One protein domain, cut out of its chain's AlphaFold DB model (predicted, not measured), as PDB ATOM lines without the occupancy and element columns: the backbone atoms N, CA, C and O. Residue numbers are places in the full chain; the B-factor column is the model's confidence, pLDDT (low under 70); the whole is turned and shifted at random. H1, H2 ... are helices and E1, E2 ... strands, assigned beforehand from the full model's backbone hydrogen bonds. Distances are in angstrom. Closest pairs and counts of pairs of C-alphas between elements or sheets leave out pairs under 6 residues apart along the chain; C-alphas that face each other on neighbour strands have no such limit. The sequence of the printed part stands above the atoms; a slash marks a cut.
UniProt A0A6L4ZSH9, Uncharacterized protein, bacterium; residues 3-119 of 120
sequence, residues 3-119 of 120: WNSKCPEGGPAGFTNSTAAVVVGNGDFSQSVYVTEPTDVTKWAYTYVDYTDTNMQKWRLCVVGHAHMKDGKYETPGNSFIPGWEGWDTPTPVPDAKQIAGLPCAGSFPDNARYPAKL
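Overview. This is residues 3 to 119 of the 120 residues of an uncharacterized protein of bacterium (UniProt A0A6L4ZSH9). A long hairpin, E1 and E2, makes the length of the domain; short E3 adds to one end with H2 packed over it, H1 crosses farther along, and long loops surround the sheet. The printed part has 117 residues, in order H1, E1, E2, E3, H2, H3; the class is mixed, with under half of the residues in named elements. The sheet E1 E2 E3 is a meander, each strand the antiparallel neighbour of the one before. The whole is compact, radius of gyration of the C-alphas 13.9 A, spanning 46 by 27 by 23 A.

Along the chain. H1, residues 17 to 25, begins at C-alpha 17 (13.715, 29.613, -15.774). E1, residues 42 to 52, measures 31.0 A; E2, residues 58 to 70, 38.3 A. E3 is residues 73 to 77, H2 94 to 102, H3 111 to 114, ending at C-alpha 114 (19.381, 42.347, -4.000).

Arrangement. N 47 and O 63 of E1 and E2 are 2.9 A apart; N 68 and O 76 of E2 and E3, 2.8 A. H2 is on the sheet at a height of 6.3 A, closest C-alphas to E3 Ala 101 and Tyr 74, 5.1 A. H1 is on it at 6.6 A, across the strands. H3 only grazes it. Every O i to N i+4 pair is within hydrogen-bond range in H1 and H2; H3 is too short for one.

Size, cuts and confidence. The printed part has no cut. Links H1 to E1 and E3 to H2 are long. Residue 40 is under 70 in pLDDT.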
ATOM      1  N   TRP A   3      18.405  28.588  -6.126       95.69
ATOM      2  CA  TRP A   3      18.830  29.737  -5.338       95.69
ATOM      3  C   TRP A   3      20.167  29.422  -4.663       95.69
ATOM      4  O   TRP A   3      20.301  28.386  -4.011       95.69
ATOM      5  N   ASN A   4      21.162  30.289  -4.839       95.25
ATOM      6  CA  ASN A   4      22.489  30.082  -4.266       95.25
ATOM      7  C   ASN A   4      22.545  30.424  -2.767       95.25
ATOM      8  O   ASN A   4      21.623  31.001  -2.190       95.25
ATOM      9  N   SER A   5      23.676  30.102  -2.137       95.12
ATOM     10  CA  SER A   5      23.899  30.279  -0.695       95.12
ATOM     11  C   SER A   5      23.901  31.732  -0.209       95.12
ATOM     12  O   SER A   5      23.932  31.963   0.998       95.12
ATOM     13  N   LYS A   6      23.871  32.720  -1.113       94.31
ATOM     14  CA  LYS A   6      23.779  34.138  -0.748       94.31
ATOM     15  C   LYS A   6      22.336  34.584  -0.506       94.31
ATOM     16  O   LYS A   6      22.146  35.690  -0.017       94.31
ATOM     17  N   CYS A   7      21.341  33.749  -0.819       95.38
ATOM     18  CA  CYS A   7      19.939  34.028  -0.535       95.38
ATOM     19  C   CYS A   7      19.567  33.561   0.888       95.38
ATOM     20  O   CYS A   7      19.355  32.363   1.090       95.38
ATOM     21  N   PRO A   8      19.462  34.466   1.881       90.69
ATOM     22  CA  PRO A   8      19.306  34.081   3.288       90.69
ATOM     23  C   PRO A   8      17.982  33.361   3.571       90.69
ATOM     24  O   PRO A   8      17.919  32.485   4.428       90.69
ATOM     25  N   GLU A   9      16.930  33.703   2.828       91.19
ATOM     26  CA  GLU A   9      15.600  33.100   2.953       91.19
ATOM     27  C   GLU A   9      15.345  32.003   1.906       91.19
ATOM     28  O   GLU A   9      14.221  31.515   1.772       91.19
ATOM     29  N   GLY A  10      16.374  31.621   1.141       93.69
ATOM     30  CA  GLY A  10      16.209  30.853  -0.087       93.69
ATOM     31  C   GLY A  10      15.530  31.703  -1.161       93.69
ATOM     32  O   GLY A  10      15.987  32.793  -1.488       93.69
ATOM     33  N   GLY A  11      14.430  31.222  -1.721       96.25
ATOM     34  CA  GLY A  11      13.638  32.014  -2.650       96.25
ATOM     35  C   GLY A  11      12.272  31.391  -2.909       96.25
ATOM     36  O   GLY A  11      11.932  30.384  -2.281       96.25
ATOM     37  N   PRO A  12      11.493  31.979  -3.828       97.00
ATOM     38  CA  PRO A  12      10.155  31.518  -4.160       97.00
ATOM     39  C   PRO A  12      10.075  30.012  -4.433       97.00
ATOM     40  O   PRO A  12      10.893  29.456  -5.177       97.00
ATOM     41  N   ALA A  13       9.069  29.351  -3.859       96.06
ATOM     42  CA  ALA A  13       8.809  27.941  -4.126       96.06
ATOM     43  C   ALA A  13       8.405  27.723  -5.595       96.06
ATOM     44  O   ALA A  13       7.671  28.520  -6.179       96.06
ATOM     45  N   GLY A  14       8.904  26.640  -6.202       94.00
ATOM     46  CA  GLY A  14       8.597  26.310  -7.598       94.00
ATOM     47  C   GLY A  14       9.191  27.281  -8.626       94.00
ATOM     48  O   GLY A  14       8.734  27.303  -9.766       94.00
ATOM     49  N   PHE A  15      10.189  28.090  -8.252       97.12
ATOM     50  CA  PHE A  15      10.840  29.010  -9.182       97.12
ATOM     51  C   PHE A  15      11.587  28.254 -10.290       97.12
ATOM     52  O   PHE A  15      12.325  27.302 -10.030       97.12
ATOM     53  N   THR A  16      11.397  28.680 -11.538       97.00
ATOM     54  CA  THR A  16      11.984  28.055 -12.731       97.00
ATOM     55  C   THR A  16      12.539  29.116 -13.677       97.00
ATOM     56  O   THR A  16      12.307  30.308 -13.494       97.00
ATOM     57  N   ASN A  17      13.219  28.694 -14.745       97.31
ATOM     58  CA  ASN A  17      13.715  29.613 -15.774       97.31
ATOM     59  C   ASN A  17      12.588  30.336 -16.520       97.31
ATOM     60  O   ASN A  17      12.765  31.486 -16.914       97.31
ATOM     61  N   SER A  18      11.427  29.697 -16.700       96.62
ATOM     62  CA  SER A  18      10.264  30.375 -17.276       96.62
ATOM     63  C   SER A  18       9.709  31.422 -16.311       96.62
ATOM     64  O   SER A  18       9.396  32.528 -16.743       96.62
ATOM     65  N   THR A  19       9.674  31.135 -15.005       96.88
ATOM     66  CA  THR A  19       9.329  32.134 -13.982       96.88
ATOM     67  C   THR A  19      10.320  33.300 -13.983       96.88
ATOM     68  O   THR A  19       9.904  34.453 -13.955       96.88
ATOM     69  N   ALA A  20      11.622  33.016 -14.070       97.56
ATOM     70  CA  ALA A  20      12.669  34.031 -14.119       97.56
ATOM     71  C   ALA A  20      12.512  34.962 -15.332       97.56
ATOM     72  O   ALA A  20      12.581  36.178 -15.179       97.56
ATOM     73  N   ALA A  21      12.219  34.408 -16.515       97.06
ATOM     74  CA  ALA A  21      11.952  35.194 -17.719       97.06
ATOM     75  C   ALA A  21      10.735  36.120 -17.555       97.06
ATOM     76  O   ALA A  21      10.792  37.279 -17.958       97.06
ATOM     77  N   VAL A  22       9.658  35.636 -16.923       96.56
ATOM     78  CA  VAL A  22       8.471  36.455 -16.619       96.56
ATOM     79  C   VAL A  22       8.806  37.572 -15.631       96.56
ATOM     80  O   VAL A  22       8.410  38.711 -15.849       96.56
ATOM     81  N   VAL A  23       9.559  37.277 -14.566       97.25
ATOM     82  CA  VAL A  23       9.975  38.284 -13.578       97.25
ATOM     83  C   VAL A  23      10.854  39.355 -14.223       97.25
ATOM     84  O   VAL A  23      10.613  40.535 -13.995       97.25
ATOM     85  N   VAL A  24      11.813  38.971 -15.073       97.38
ATOM     86  CA  VAL A  24      12.612  39.926 -15.859       97.38
ATOM     87  C   VAL A  24      11.720  40.785 -16.755       97.38
ATOM     88  O   VAL A  24      11.880  41.998 -16.766       97.38
ATOM     89  N   GLY A  25      10.763  40.179 -17.465       96.25
ATOM     90  CA  GLY A  25       9.836  40.901 -18.343       96.25
ATOM     91  C   GLY A  25       8.856  41.832 -17.618       96.25
ATOM     92  O   GLY A  25       8.280  42.706 -18.254       96.25
ATOM     93  N   ASN A  26       8.678  41.657 -16.306       96.31
ATOM     94  CA  ASN A  26       7.871  42.530 -15.452       96.31
ATOM     95  C   ASN A  26       8.707  43.607 -14.735       96.31
ATOM     96  O   ASN A  26       8.154  44.371 -13.943       96.31
ATOM     97  N   GLY A  27      10.025  43.651 -14.953       95.81
ATOM     98  CA  GLY A  27      10.891  44.675 -14.379       95.81
ATOM     99  C   GLY A  27      10.532  46.070 -14.891       95.81
ATOM    100  O   GLY A  27      10.346  46.265 -16.085       95.81
ATOM    101  N   ASP A  28      10.476  47.051 -13.989       95.62
ATOM    102  CA  ASP A  28      10.326  48.464 -14.352       95.62
ATOM    103  C   ASP A  28      11.599  49.232 -13.991       95.62
ATOM    104  O   ASP A  28      11.820  49.613 -12.837       95.62
ATOM    105  N   PHE A  29      12.454  49.477 -14.983       95.62
ATOM    106  CA  PHE A  29      13.696  50.212 -14.764       95.62
ATOM    107  C   PHE A  29      13.481  51.727 -14.610       95.62
ATOM    108  O   PHE A  29      14.419  52.415 -14.209       95.62
ATOM    109  N   SER A  30      12.275  52.278 -14.810       94.19
ATOM    110  CA  SER A  30      11.993  53.671 -14.407       94.19
ATOM    111  C   SER A  30      12.059  53.842 -12.891       94.19
ATOM    112  O   SER A  30      12.420  54.912 -12.409       94.19
ATOM    113  N   GLN A  31      11.759  52.772 -12.151       94.75
ATOM    114  CA  GLN A  31      11.814  52.695 -10.692       94.75
ATOM    115  C   GLN A  31      13.144  52.102 -10.203       94.75
ATOM    116  O   GLN A  31      13.200  51.473  -9.146       94.75
ATOM    117  N   SER A  32      14.220  52.258 -10.984       95.19
ATOM    118  CA  SER A  32      15.520  51.691 -10.627       95.19
ATOM    119  C   SER A  32      15.994  52.198  -9.266       95.19
ATOM    120  O   SER A  32      16.078  53.400  -9.023       95.19
ATOM    121  N   VAL A  33      16.358  51.267  -8.388       94.75
ATOM    122  CA  VAL A  33      16.873  51.555  -7.041       94.75
ATOM    123  C   VAL A  33      18.379  51.794  -7.030       94.75
ATOM    124  O   VAL A  33      18.912  52.383  -6.092       94.75
ATOM    125  N   TYR A  34      19.063  51.342  -8.079       94.38
ATOM    126  CA  TYR A  34      20.479  51.575  -8.303       94.38
ATOM    127  C   TYR A  34      20.783  51.558  -9.799       94.38
ATOM    128  O   TYR A  34      20.331  50.661 -10.512       94.38
ATOM    129  N   VAL A  35      21.565  52.531 -10.257       93.06
ATOM    130  CA  VAL A  35      22.091  52.633 -11.622       93.06
ATOM    131  C   VAL A  35      23.574  52.939 -11.505       93.06
ATOM    132  O   VAL A  35      23.946  53.917 -10.852       93.06
ATOM    133  N   THR A  36      24.428  52.116 -12.113       90.00
ATOM    134  CA  THR A  36      25.870  52.349 -12.005       90.00
ATOM    135  C   THR A  36      26.353  53.572 -12.738       90.00
ATOM    136  O   THR A  36      25.791  53.977 -13.758       90.00
ATOM    137  N   GLU A  37      27.511  54.040 -12.276       82.06
ATOM    138  CA  GLU A  37      28.423  54.775 -13.132       82.06
ATOM    139  C   GLU A  37      28.682  53.993 -14.434       82.06
ATOM    140  O   GLU A  37      28.967  52.787 -14.393       82.06
ATOM    141  N   PRO A  38      28.547  54.639 -15.601       70.44
ATOM    142  CA  PRO A  38      28.866  54.032 -16.878       70.44
ATOM    143  C   PRO A  38      30.325  53.569 -16.888       70.44
ATOM    144  O   PRO A  38      31.242  54.360 -16.684       70.44
ATOM    145  N   THR A  39      30.545  52.280 -17.145       73.94
ATOM    146  CA  THR A  39      31.870  51.769 -17.528       73.94
ATOM    147  C   THR A  39      31.992  51.789 -19.046       73.94
ATOM    148  O   THR A  39      30.971  51.802 -19.731       73.94
ATOM    149  N   ASP A  40      33.197  51.683 -19.600       65.31
ATOM    150  CA  ASP A  40      33.412  51.681 -21.060       65.31
ATOM    151  C   ASP A  40      32.643  50.576 -21.820       65.31
ATOM    152  O   ASP A  40      32.567  50.605 -23.047       65.31
ATOM    153  N   VAL A  41      32.057  49.599 -21.117       81.19
ATOM    154  CA  VAL A  41      31.421  48.420 -21.720       81.19
ATOM    155  C   VAL A  41      29.947  48.293 -21.343       81.19
ATOM    156  O   VAL A  41      29.110  48.039 -22.211       81.19
ATOM    157  N   THR A  42      29.603  48.491 -20.070       90.12
ATOM    158  CA  THR A  42      28.272  48.152 -19.557       90.12
ATOM    159  C   THR A  42      27.776  49.193 -18.569       90.12
ATOM    160  O   THR A  42      28.494  49.637 -17.669       90.12
ATOM    161  N   LYS A  43      26.501  49.530 -18.716       92.75
ATOM    162  CA  LYS A  43      25.699  50.207 -17.709       92.75
ATOM    163  C   LYS A  43      24.646  49.231 -17.220       92.75
ATOM    164  O   LYS A  43      23.991  48.587 -18.038       92.75
ATOM    165  N   TRP A  44      24.479  49.115 -15.911       93.94
ATOM    166  CA  TRP A  44      23.461  48.243 -15.347       93.94
ATOM    167  C   TRP A  44      22.569  48.982 -14.365       93.94
ATOM    168  O   TRP A  44      22.978  49.944 -13.708       93.94
ATOM    169  N   ALA A  45      21.330  48.519 -14.283       96.56
ATOM    170  CA  ALA A  45      20.324  49.040 -13.379       96.56
ATOM    171  C   ALA A  45      19.638  47.897 -12.635       96.56
ATOM    172  O   ALA A  45      19.593  46.762 -13.112       96.56
ATOM    173  N   TYR A  46      19.133  48.214 -11.450       97.94
ATOM    174  CA  TYR A  46      18.498  47.285 -10.527       97.94
ATOM    175  C   TYR A  46      17.091  47.796 -10.259       97.94
ATOM    176  O   TYR A  46      16.930  48.943  -9.850       97.94
ATOM    177  N   THR A  47      16.088  46.948 -10.433       97.44
ATOM    178  CA  THR A  47      14.702  47.234 -10.048       97.44
ATOM    179  C   THR A  47      14.143  46.094  -9.202       97.44
ATOM    180  O   THR A  47      14.759  45.028  -9.102       97.44
ATOM    181  N   TYR A  48      13.006  46.321  -8.552       97.94
ATOM    182  CA  TYR A  48      12.308  45.307  -7.774       97.94
ATOM    183  C   TYR A  48      11.009  44.899  -8.456       97.94
ATOM    184  O   TYR A  48      10.261  45.735  -8.953       97.94
ATOM    185  N   VAL A  49      10.734  43.602  -8.422       97.75
ATOM    186  CA  VAL A  49       9.490  42.998  -8.883       97.75
ATOM    187  C   VAL A  49       8.918  42.179  -7.740       97.75
ATOM    188  O   VAL A  49       9.597  41.314  -7.180       97.75
ATOM    189  N   ASP A  50       7.661  42.436  -7.409       97.50
ATOM    190  CA  ASP A  50       6.933  41.613  -6.456       97.50
ATOM    191  C   ASP A  50       6.402  40.360  -7.173       97.50
ATOM    192  O   ASP A  50       5.794  40.432  -8.242       97.50
ATOM    193  N   TYR A  51       6.632  39.191  -6.584       96.94
ATOM    194  CA  TYR A  51       6.242  37.886  -7.112       96.94
ATOM    195  C   TYR A  51       5.516  37.080  -6.036       96.94
ATOM    196  O   TYR A  51       5.935  37.051  -4.884       96.94
ATOM    197  N   THR A  52       4.423  36.408  -6.403       97.00
ATOM    198  CA  THR A  52       3.724  35.473  -5.508       97.00
ATOM    199  C   THR A  52       4.047  34.052  -5.936       97.00
ATOM    200  O   THR A  52       3.842  33.698  -7.096       97.00
ATOM    201  N   ASP A  53       4.576  33.255  -5.011       95.88
ATOM    202  CA  ASP A  53       4.984  31.881  -5.286       95.88
ATOM    203  C   ASP A  53       3.820  30.880  -5.210       95.88
ATOM    204  O   ASP A  53       2.674  31.232  -4.920       95.88
ATOM    205  N   THR A  54       4.107  29.603  -5.476       95.62
ATOM    206  CA  THR A  54       3.088  28.538  -5.494       95.62
ATOM    207  C   THR A  54       2.458  28.256  -4.129       95.62
ATOM    208  O   THR A  54       1.418  27.606  -4.067       95.62
ATOM    209  N   ASN A  55       3.069  28.730  -3.043       95.62
ATOM    210  CA  ASN A  55       2.554  28.626  -1.680       95.62
ATOM    211  C   ASN A  55       1.821  29.908  -1.250       95.62
ATOM    212  O   ASN A  55       1.556  30.086  -0.063       95.62
ATOM    213  N   MET A  56       1.498  30.799  -2.196       95.50
ATOM    214  CA  MET A  56       0.881  32.106  -1.951       95.50
ATOM    215  C   MET A  56       1.747  33.055  -1.108       95.50
ATOM    216  O   MET A  56       1.248  34.062  -0.604       95.50
ATOM    217  N   GLN A  57       3.049  32.781  -0.972       96.69
ATOM    218  CA  GLN A  57       3.977  33.686  -0.307       96.69
ATOM    219  C   GLN A  57       4.383  34.791  -1.282       96.69
ATOM    220  O   GLN A  57       4.802  34.522  -2.410       96.69
ATOM    221  N   LYS A  58       4.289  36.044  -0.836       97.50
ATOM    222  CA  LYS A  58       4.794  37.194  -1.588       97.50
ATOM    223  C   LYS A  58       6.286  37.375  -1.345       97.50
ATOM    224  O   LYS A  58       6.756  37.264  -0.212       97.50
ATOM    225  N   TRP A  59       6.996  37.697  -2.412       98.00
ATOM    226  CA  TRP A  59       8.433  37.902  -2.457       98.00
ATOM    227  C   TRP A  59       8.747  39.183  -3.207       98.00
ATOM    228  O   TRP A  59       8.129  39.465  -4.228       98.00
ATOM    229  N   ARG A  60       9.761  39.907  -2.750       97.75
ATOM    230  CA  ARG A  60      10.442  40.920  -3.548       97.75
ATOM    231  C   ARG A  60      11.646  40.280  -4.213       97.75
ATOM    232  O   ARG A  60      12.494  39.704  -3.531       97.75
ATOM    233  N   LEU A  61      11.727  40.403  -5.530       98.06
ATOM    234  CA  LEU A  61      12.843  39.931  -6.338       98.06
ATOM    235  C   LEU A  61      13.540  41.123  -6.976       98.06
ATOM    236  O   LEU A  61      12.888  42.016  -7.508       98.06
ATOM    237  N   CYS A  62      14.869  41.140  -6.936       97.88
ATOM    238  CA  CYS A  62      15.639  42.121  -7.684       97.88
ATOM    239  C   CYS A  62      15.844  41.637  -9.120       97.88
ATOM    240  O   CYS A  62      16.243  40.494  -9.343       97.88
ATOM    241  N   VAL A  63      15.608  42.513 -10.086       98.12
ATOM    242  CA  VAL A  63      15.946  42.302 -11.490       98.12
ATOM    243  C   VAL A  63      17.095  43.231 -11.835       98.12
ATOM    244  O   VAL A  63      17.000  44.445 -11.646       98.12
ATOM    245  N   VAL A  64      18.173  42.656 -12.356       97.88
ATOM    246  CA  VAL A  64      19.285  43.404 -12.937       97.88
ATOM    247  C   VAL A  64      19.116  43.392 -14.443       97.88
ATOM    248  O   VAL A  64      18.828  42.341 -15.011       97.88
ATOM    249  N   GLY A  65      19.287  44.545 -15.080       97.19
ATOM    250  CA  GLY A  65      19.315  44.679 -16.534       97.19
ATOM    251  C   GLY A  65      20.571  45.405 -16.980       97.19
ATOM    252  O   GLY A  65      21.037  46.325 -16.301       97.19
ATOM    253  N   HIS A  66      21.134  44.986 -18.110       96.31
ATOM    254  CA  HIS A  66      22.344  45.564 -18.681       96.31
ATOM    255  C   HIS A  66      22.045  46.245 -20.022       96.31
ATOM    256  O   HIS A  66      21.362  45.698 -20.889       96.31
ATOM    257  N   ALA A  67      22.657  47.406 -20.226       95.12
ATOM    258  CA  ALA A  67      22.798  48.062 -21.515       95.12
ATOM    259  C   ALA A  67      24.292  48.140 -21.863       95.12
ATOM    260  O   ALA A  67      25.100  48.657 -21.088       95.12
ATOM    261  N   HIS A  68      24.675  47.593 -23.012       93.38
ATOM    262  CA  HIS A  68      26.053  47.584 -23.494       93.38
ATOM    263  C   HIS A  68      26.332  48.785 -24.392       93.38
ATOM    264  O   HIS A  68      25.476  49.207 -25.180       93.38
ATOM    265  N   MET A  69      27.551  49.313 -24.284       88.12
ATOM    266  CA  MET A  69      28.027  50.373 -25.159       88.12
ATOM    267  C   MET A  69      28.287  49.824 -26.564       88.12
ATOM    268  O   MET A  69      28.964  48.815 -26.750       88.12
ATOM    269  N   LYS A  70      27.775  50.531 -27.567       85.00
ATOM    270  CA  LYS A  70      28.105  50.368 -28.977       85.00
ATOM    271  C   LYS A  70      28.205  51.757 -29.596       85.00
ATOM    272  O   LYS A  70      27.320  52.580 -29.391       85.00
ATOM    273  N   ASP A  71      29.307  52.037 -30.285       85.50
ATOM    274  CA  ASP A  71      29.545  53.322 -30.960       85.50
ATOM    275  C   ASP A  71      29.360  54.553 -30.040       85.50
ATOM    276  O   ASP A  71      28.798  55.578 -30.428       85.50
ATOM    277  N   GLY A  72      29.813  54.440 -28.783       81.19
ATOM    278  CA  GLY A  72      29.729  55.507 -27.775       81.19
ATOM    279  C   GLY A  72      28.356  55.670 -27.111       81.19
ATOM    280  O   GLY A  72      28.154  56.624 -26.360       81.19
ATOM    281  N   LYS A  73      27.404  54.764 -27.368       80.75
ATOM    282  CA  LYS A  73      26.041  54.810 -26.819       80.75
ATOM    283  C   LYS A  73      25.644  53.484 -26.176       80.75
ATOM    284  O   LYS A  73      25.875  52.416 -26.733       80.75
ATOM    285  N   TYR A  74      25.000  53.535 -25.011       80.00
ATOM    286  CA  TYR A  74      24.515  52.345 -24.295       80.00
ATOM    287  C   TYR A  74      23.188  51.832 -24.859       80.00
ATOM    288  O   TYR A  74      22.174  51.877 -24.185       80.00
ATOM    289  N   GLU A  75      23.141  51.390 -26.109       81.81
ATOM    290  CA  GLU A  75      21.870  51.049 -26.773       81.81
ATOM    291  C   GLU A  75      21.733  49.576 -27.167       81.81
ATOM    292  O   GLU A  75      20.693  49.159 -27.678       81.81
ATOM    293  N   THR A  76      22.759  48.769 -26.897       90.44
ATOM    294  CA  THR A  76      22.726  47.334 -27.189       90.44
ATOM    295  C   THR A  76      22.232  46.558 -25.966       90.44
ATOM    296  O   THR A  76      22.765  46.766 -24.876       90.44
ATOM    297  N   PRO A  77      21.252  45.649 -26.114       94.19
ATOM    298  CA  PRO A  77      20.876  44.725 -25.052       94.19
ATOM    299  C   PRO A  77      22.081  43.963 -24.497       94.19
ATOM    300  O   PRO A  77      22.802  43.305 -25.250       94.19
ATOM    301  N   GLY A  78      22.296  44.062 -23.186       94.94
ATOM    302  CA  GLY A  78      23.145  43.133 -22.455       94.94
ATOM    303  C   GLY A  78      22.322  41.957 -21.932       94.94
ATOM    304  O   GLY A  78      21.362  41.522 -22.574       94.94
ATOM    305  N   ASN A  79      22.676  41.477 -20.743       96.69
ATOM    306  CA  ASN A  79      21.949  40.416 -20.053       96.69
ATOM    307  C   ASN A  79      21.135  40.972 -18.880       96.69
ATOM    308  O   ASN A  79      21.579  41.862 -18.156       96.69
ATOM    309  N   SER A  80      19.965  40.385 -18.668       98.06
ATOM    310  CA  SER A  80      19.168  40.513 -17.462       98.06
ATOM    311  C   SER A  80      19.197  39.220 -16.663       98.06
ATOM    312  O   SER A  80      19.175  38.122 -17.222       98.06
ATOM    313  N   PHE A  81      19.212  39.347 -15.342       97.88
ATOM    314  CA  PHE A  81      19.225  38.215 -14.420       97.88
ATOM    315  C   PHE A  81      18.638  38.602 -13.061       97.88
ATOM    316  O   PHE A  81      18.392  39.774 -12.768       97.88
ATOM    317  N   ILE A  82      18.425  37.593 -12.218       98.00
ATOM    318  CA  ILE A  82      17.909  37.751 -10.858       98.00
ATOM    319  C   ILE A  82      19.020  37.339  -9.890       98.00
ATOM    320  O   ILE A  82      19.426  36.171  -9.902       98.00
ATOM    321  N   PRO A  83      19.555  38.251  -9.057       97.25
ATOM    322  CA  PRO A  83      20.613  37.914  -8.121       97.25
ATOM    323  C   PRO A  83      20.189  36.769  -7.201       97.25
ATOM    324  O   PRO A  83      19.161  36.826  -6.533       97.25
ATOM    325  N   GLY A  84      21.005  35.717  -7.171       96.19
ATOM    326  CA  GLY A  84      20.704  34.512  -6.403       96.19
ATOM    327  C   GLY A  84      20.215  33.336  -7.243       96.19
ATOM    328  O   GLY A  84      20.452  32.205  -6.834       96.19
ATOM    329  N   TRP A  85      19.604  33.566  -8.411       97.31
ATOM    330  CA  TRP A  85      19.187  32.491  -9.317       97.31
ATOM    331  C   TRP A  85      20.368  32.061 -10.195       97.31
ATOM    332  O   TRP A  85      20.719  32.715 -11.173       97.31
ATOM    333  N   GLU A  86      21.067  31.008  -9.778       93.62
ATOM    334  CA  GLU A  86      22.391  30.682 -10.309       93.62
ATOM    335  C   GLU A  86      22.365  30.089 -11.723       93.62
ATOM    336  O   GLU A  86      21.552  29.217 -12.034       93.62
ATOM    337  N   GLY A  87      23.326  30.517 -12.549       92.69
ATOM    338  CA  GLY A  87      23.560  29.965 -13.884       92.69
ATOM    339  C   GLY A  87      22.500  30.346 -14.917       92.69
ATOM    340  O   GLY A  87      22.406  29.683 -15.948       92.69
ATOM    341  N   TRP A  88      21.699  31.376 -14.634       96.19
ATOM    342  CA  TRP A  88      20.647  31.854 -15.517       96.19
ATOM    343  C   TRP A  88      20.793  33.338 -15.829       96.19
ATOM    344  O   TRP A  88      20.899  34.170 -14.927       96.19
ATOM    345  N   ASP A  89      20.684  33.654 -17.107       97.50
ATOM    346  CA  ASP A  89      20.432  34.983 -17.619       97.50
ATOM    347  C   ASP A  89      19.603  34.895 -18.908       97.50
ATOM    348  O   ASP A  89      19.350  33.823 -19.466       97.50
ATOM    349  N   THR A  90      19.111  36.043 -19.350       97.19
ATOM    350  CA  THR A  90      18.421  36.216 -20.630       97.19
ATOM    351  C   THR A  90      18.818  37.571 -21.205       97.19
ATOM    352  O   THR A  90      19.159  38.460 -20.427       97.19
ATOM    353  N   PRO A  91      18.759  37.805 -22.527       96.69
ATOM    354  CA  PRO A  91      18.965  39.147 -23.056       96.69
ATOM    355  C   PRO A  91      18.010  40.155 -22.405       96.69
ATOM    356  O   PRO A  91      16.816  39.874 -22.257       96.69
ATOM    357  N   THR A  92      18.526  41.325 -22.025       96.75
ATOM    358  CA  THR A  92      17.693  42.431 -21.539       96.75
ATOM    359  C   THR A  92      16.718  42.846 -22.645       96.75
ATOM    360  O   THR A  92      17.150  43.029 -23.788       96.75
ATOM    361  N   PRO A  93      15.411  43.005 -22.372       93.88
ATOM    362  CA  PRO A  93      14.477  43.476 -23.388       93.88
ATOM    363  C   PRO A  93      14.939  44.800 -24.014       93.88
ATOM    364  O   PRO A  93      15.433  45.694 -23.331       93.88
ATOM    365  N   VAL A  94      14.779  44.946 -25.335       93.38
ATOM    366  CA  VAL A  94      15.244  46.142 -26.068       93.38
ATOM    367  C   VAL A  94      14.685  47.457 -25.492       93.38
ATOM    368  O   VAL A  94      15.460  48.411 -25.384       93.38
ATOM    369  N   PRO A  95      13.389  47.558 -25.121       93.12
ATOM    370  CA  PRO A  95      12.863  48.767 -24.484       93.12
ATOM    371  C   PRO A  95      13.563  49.090 -23.158       93.12
ATOM    372  O   PRO A  95      13.940  50.240 -22.940       93.12
ATOM    373  N   ASP A  96      13.821  48.075 -22.334       95.19
ATOM    374  CA  ASP A  96      14.465  48.224 -21.028       95.19
ATOM    375  C   ASP A  96      15.929  48.637 -21.171       95.19
ATOM    376  O   ASP A  96      16.384  49.555 -20.497       95.19
ATOM    377  N   ALA A  97      16.667  48.041 -22.113       93.69
ATOM    378  CA  ALA A  97      18.047  48.434 -22.391       93.69
ATOM    379  C   ALA A  97      18.137  49.923 -22.779       93.69
ATOM    380  O   ALA A  97      18.991  50.646 -22.266       93.69
ATOM    381  N   LYS A  98      17.214  50.411 -23.621       92.56
ATOM    382  CA  LYS A  98      17.122  51.840 -23.977       92.56
ATOM    383  C   LYS A  98      16.753  52.718 -22.784       92.56
ATOM    384  O   LYS A  98      17.262  53.830 -22.672       92.56
ATOM    385  N   GLN A  99      15.877  52.239 -21.907       94.19
ATOM    386  CA  GLN A  99      15.514  52.955 -20.693       94.19
ATOM    387  C   GLN A  99      16.724  53.100 -19.768       94.19
ATOM    388  O   GLN A  99      17.086  54.220 -19.415       94.19
ATOM    389  N   ILE A 100      17.407  51.995 -19.459       94.81
ATOM    390  CA  ILE A 100      18.617  51.948 -18.625       94.81
ATOM    391  C   ILE A 100      19.699  52.885 -19.169       94.81
ATOM    392  O   ILE A 100      20.338  53.613 -18.406       94.81
ATOM    393  N   ALA A 101      19.871  52.919 -20.493       92.62
ATOM    394  CA  ALA A 101      20.783  53.834 -21.171       92.62
ATOM    395  C   ALA A 101      20.570  55.294 -20.752       92.62
ATOM    396  O   ALA A 101      21.535  55.993 -20.432       92.62
ATOM    397  N   GLY A 102      19.307  55.727 -20.733       91.69
ATOM    398  CA  GLY A 102      18.895  57.105 -20.482       91.69
ATOM    399  C   GLY A 102      18.818  57.503 -19.008       91.69
ATOM    400  O   GLY A 102      18.717  58.694 -18.723       91.69
ATOM    401  N   LEU A 103      18.873  56.554 -18.069       93.50
ATOM    402  CA  LEU A 103      18.809  56.867 -16.637       93.50
ATOM    403  C   LEU A 103      20.096  57.556 -16.157       93.50
ATOM    404  O   LEU A 103      21.183  57.136 -16.543       93.50
ATOM    405  N   PRO A 104      20.043  58.572 -15.289       92.00
ATOM    406  CA  PRO A 104      21.246  59.070 -14.626       92.00
ATOM    407  C   PRO A 104      21.815  58.018 -13.658       92.00
ATOM    408  O   PRO A 104      21.083  57.158 -13.167       92.00
ATOM    409  N   CYS A 105      23.113  58.103 -13.355       91.06
ATOM    410  CA  CYS A 105      23.708  57.354 -12.246       91.06
ATOM    411  C   CYS A 105      22.997  57.747 -10.950       91.06
ATOM    412  O   CYS A 105      22.831  58.938 -10.673       91.06
ATOM    413  N   ALA A 106      22.536  56.766 -10.180       91.19
ATOM    414  CA  ALA A 106      21.696  57.039  -9.023       91.19
ATOM    415  C   ALA A 106      21.643  55.866  -8.042       91.19
ATOM    416  O   ALA A 106      21.891  54.711  -8.391       91.19
ATOM    417  N   GLY A 107      21.226  56.187  -6.818       88.88
ATOM    418  CA  GLY A 107      20.952  55.214  -5.770       88.88
ATOM    419  C   GLY A 107      22.202  54.700  -5.062       88.88
ATOM    420  O   GLY A 107      23.323  55.150  -5.288       88.88
ATOM    421  N   SER A 108      21.990  53.749  -4.161       89.88
ATOM    422  CA  SER A 108      23.054  53.010  -3.483       89.88
ATOM    423  C   SER A 108      22.935  51.547  -3.856       89.88
ATOM    424  O   SER A 108      21.825  51.036  -4.011       89.88
ATOM    425  N   PHE A 109      24.076  50.879  -4.012       90.44
ATOM    426  CA  PHE A 109      24.078  49.459  -4.326       90.44
ATOM    427  C   PHE A 109      23.275  48.698  -3.252       90.44
ATOM    428  O   PHE A 109      23.519  48.906  -2.065       90.44
ATOM    429  N   PRO A 110      22.313  47.836  -3.627       89.12
ATOM    430  CA  PRO A 110      21.353  47.273  -2.673       89.12
ATOM    431  C   PRO A 110      21.937  46.250  -1.684       89.12
ATOM    432  O   PRO A 110      21.193  45.732  -0.855       89.12
ATOM    433  N   ASP A 111      23.231  45.920  -1.755       92.75
ATOM    434  CA  ASP A 111      23.874  44.920  -0.898       92.75
ATOM    435  C   ASP A 111      23.014  43.652  -0.757       92.75
ATOM    436  O   ASP A 111      22.615  43.074  -1.771       92.75
ATOM    437  N   ASN A 112      22.713  43.202   0.461       92.69
ATOM    438  CA  ASN A 112      21.918  41.996   0.694       92.69
ATOM    439  C   ASN A 112      20.460  42.127   0.225       92.69
ATOM    440  O   ASN A 112      19.834  41.106  -0.046       92.69
ATOM    441  N   ALA A 113      19.932  43.345   0.062       92.75
ATOM    442  CA  ALA A 113      18.569  43.570  -0.423       92.75
ATOM    443  C   ALA A 113      18.383  43.207  -1.907       92.75
ATOM    444  O   ALA A 113      17.255  43.161  -2.389       92.75
ATOM    445  N   ARG A 114      19.468  42.900  -2.638       95.50
ATOM    446  CA  ARG A 114      19.381  42.347  -4.000       95.50
ATOM    447  C   ARG A 114      18.894  40.896  -4.035       95.50
ATOM    448  O   ARG A 114      18.529  40.415  -5.102       95.50
ATOM    449  N   TYR A 115      18.958  40.183  -2.913       97.06
ATOM    450  CA  TYR A 115      18.507  38.795  -2.821       97.06
ATOM    451  C   TYR A 115      17.008  38.722  -2.509       97.06
ATOM    452  O   TYR A 115      16.455  39.685  -1.977       97.06
ATOM    453  N   PRO A 116      16.341  37.597  -2.832       97.38
ATOM    454  CA  PRO A 116      14.927  37.419  -2.531       97.38
ATOM    455  C   PRO A 116      14.619  37.651  -1.051       97.38
ATOM    456  O   PRO A 116      15.296  37.101  -0.182       97.38
ATOM    457  N   ALA A 117      13.565  38.417  -0.786       96.75
ATOM    458  CA  ALA A 117      13.050  38.661   0.558       96.75
ATOM    459  C   ALA A 117      11.541  38.424   0.585       96.75
ATOM    460  O   ALA A 117      10.836  38.821  -0.352       96.75
ATOM    461  N   LYS A 118      11.027  37.791   1.641       96.12
ATOM    462  CA  LYS A 118       9.578  37.660   1.822       96.12
ATOM    463  C   LYS A 118       8.967  39.018   2.138       96.12
ATOM    464  O   LYS A 118       9.517  39.812   2.895       96.12
ATOM    465  N   LEU A 119       7.799  39.265   1.565       94.25
ATOM    466  CA  LEU A 119       6.968  40.412   1.899       94.25
ATOM    467  C   LEU A 119       5.944  39.987   2.954       94.25
ATOM    468  O   LEU A 119       5.385  38.890   2.861       94.25
TER     469      LEU A 119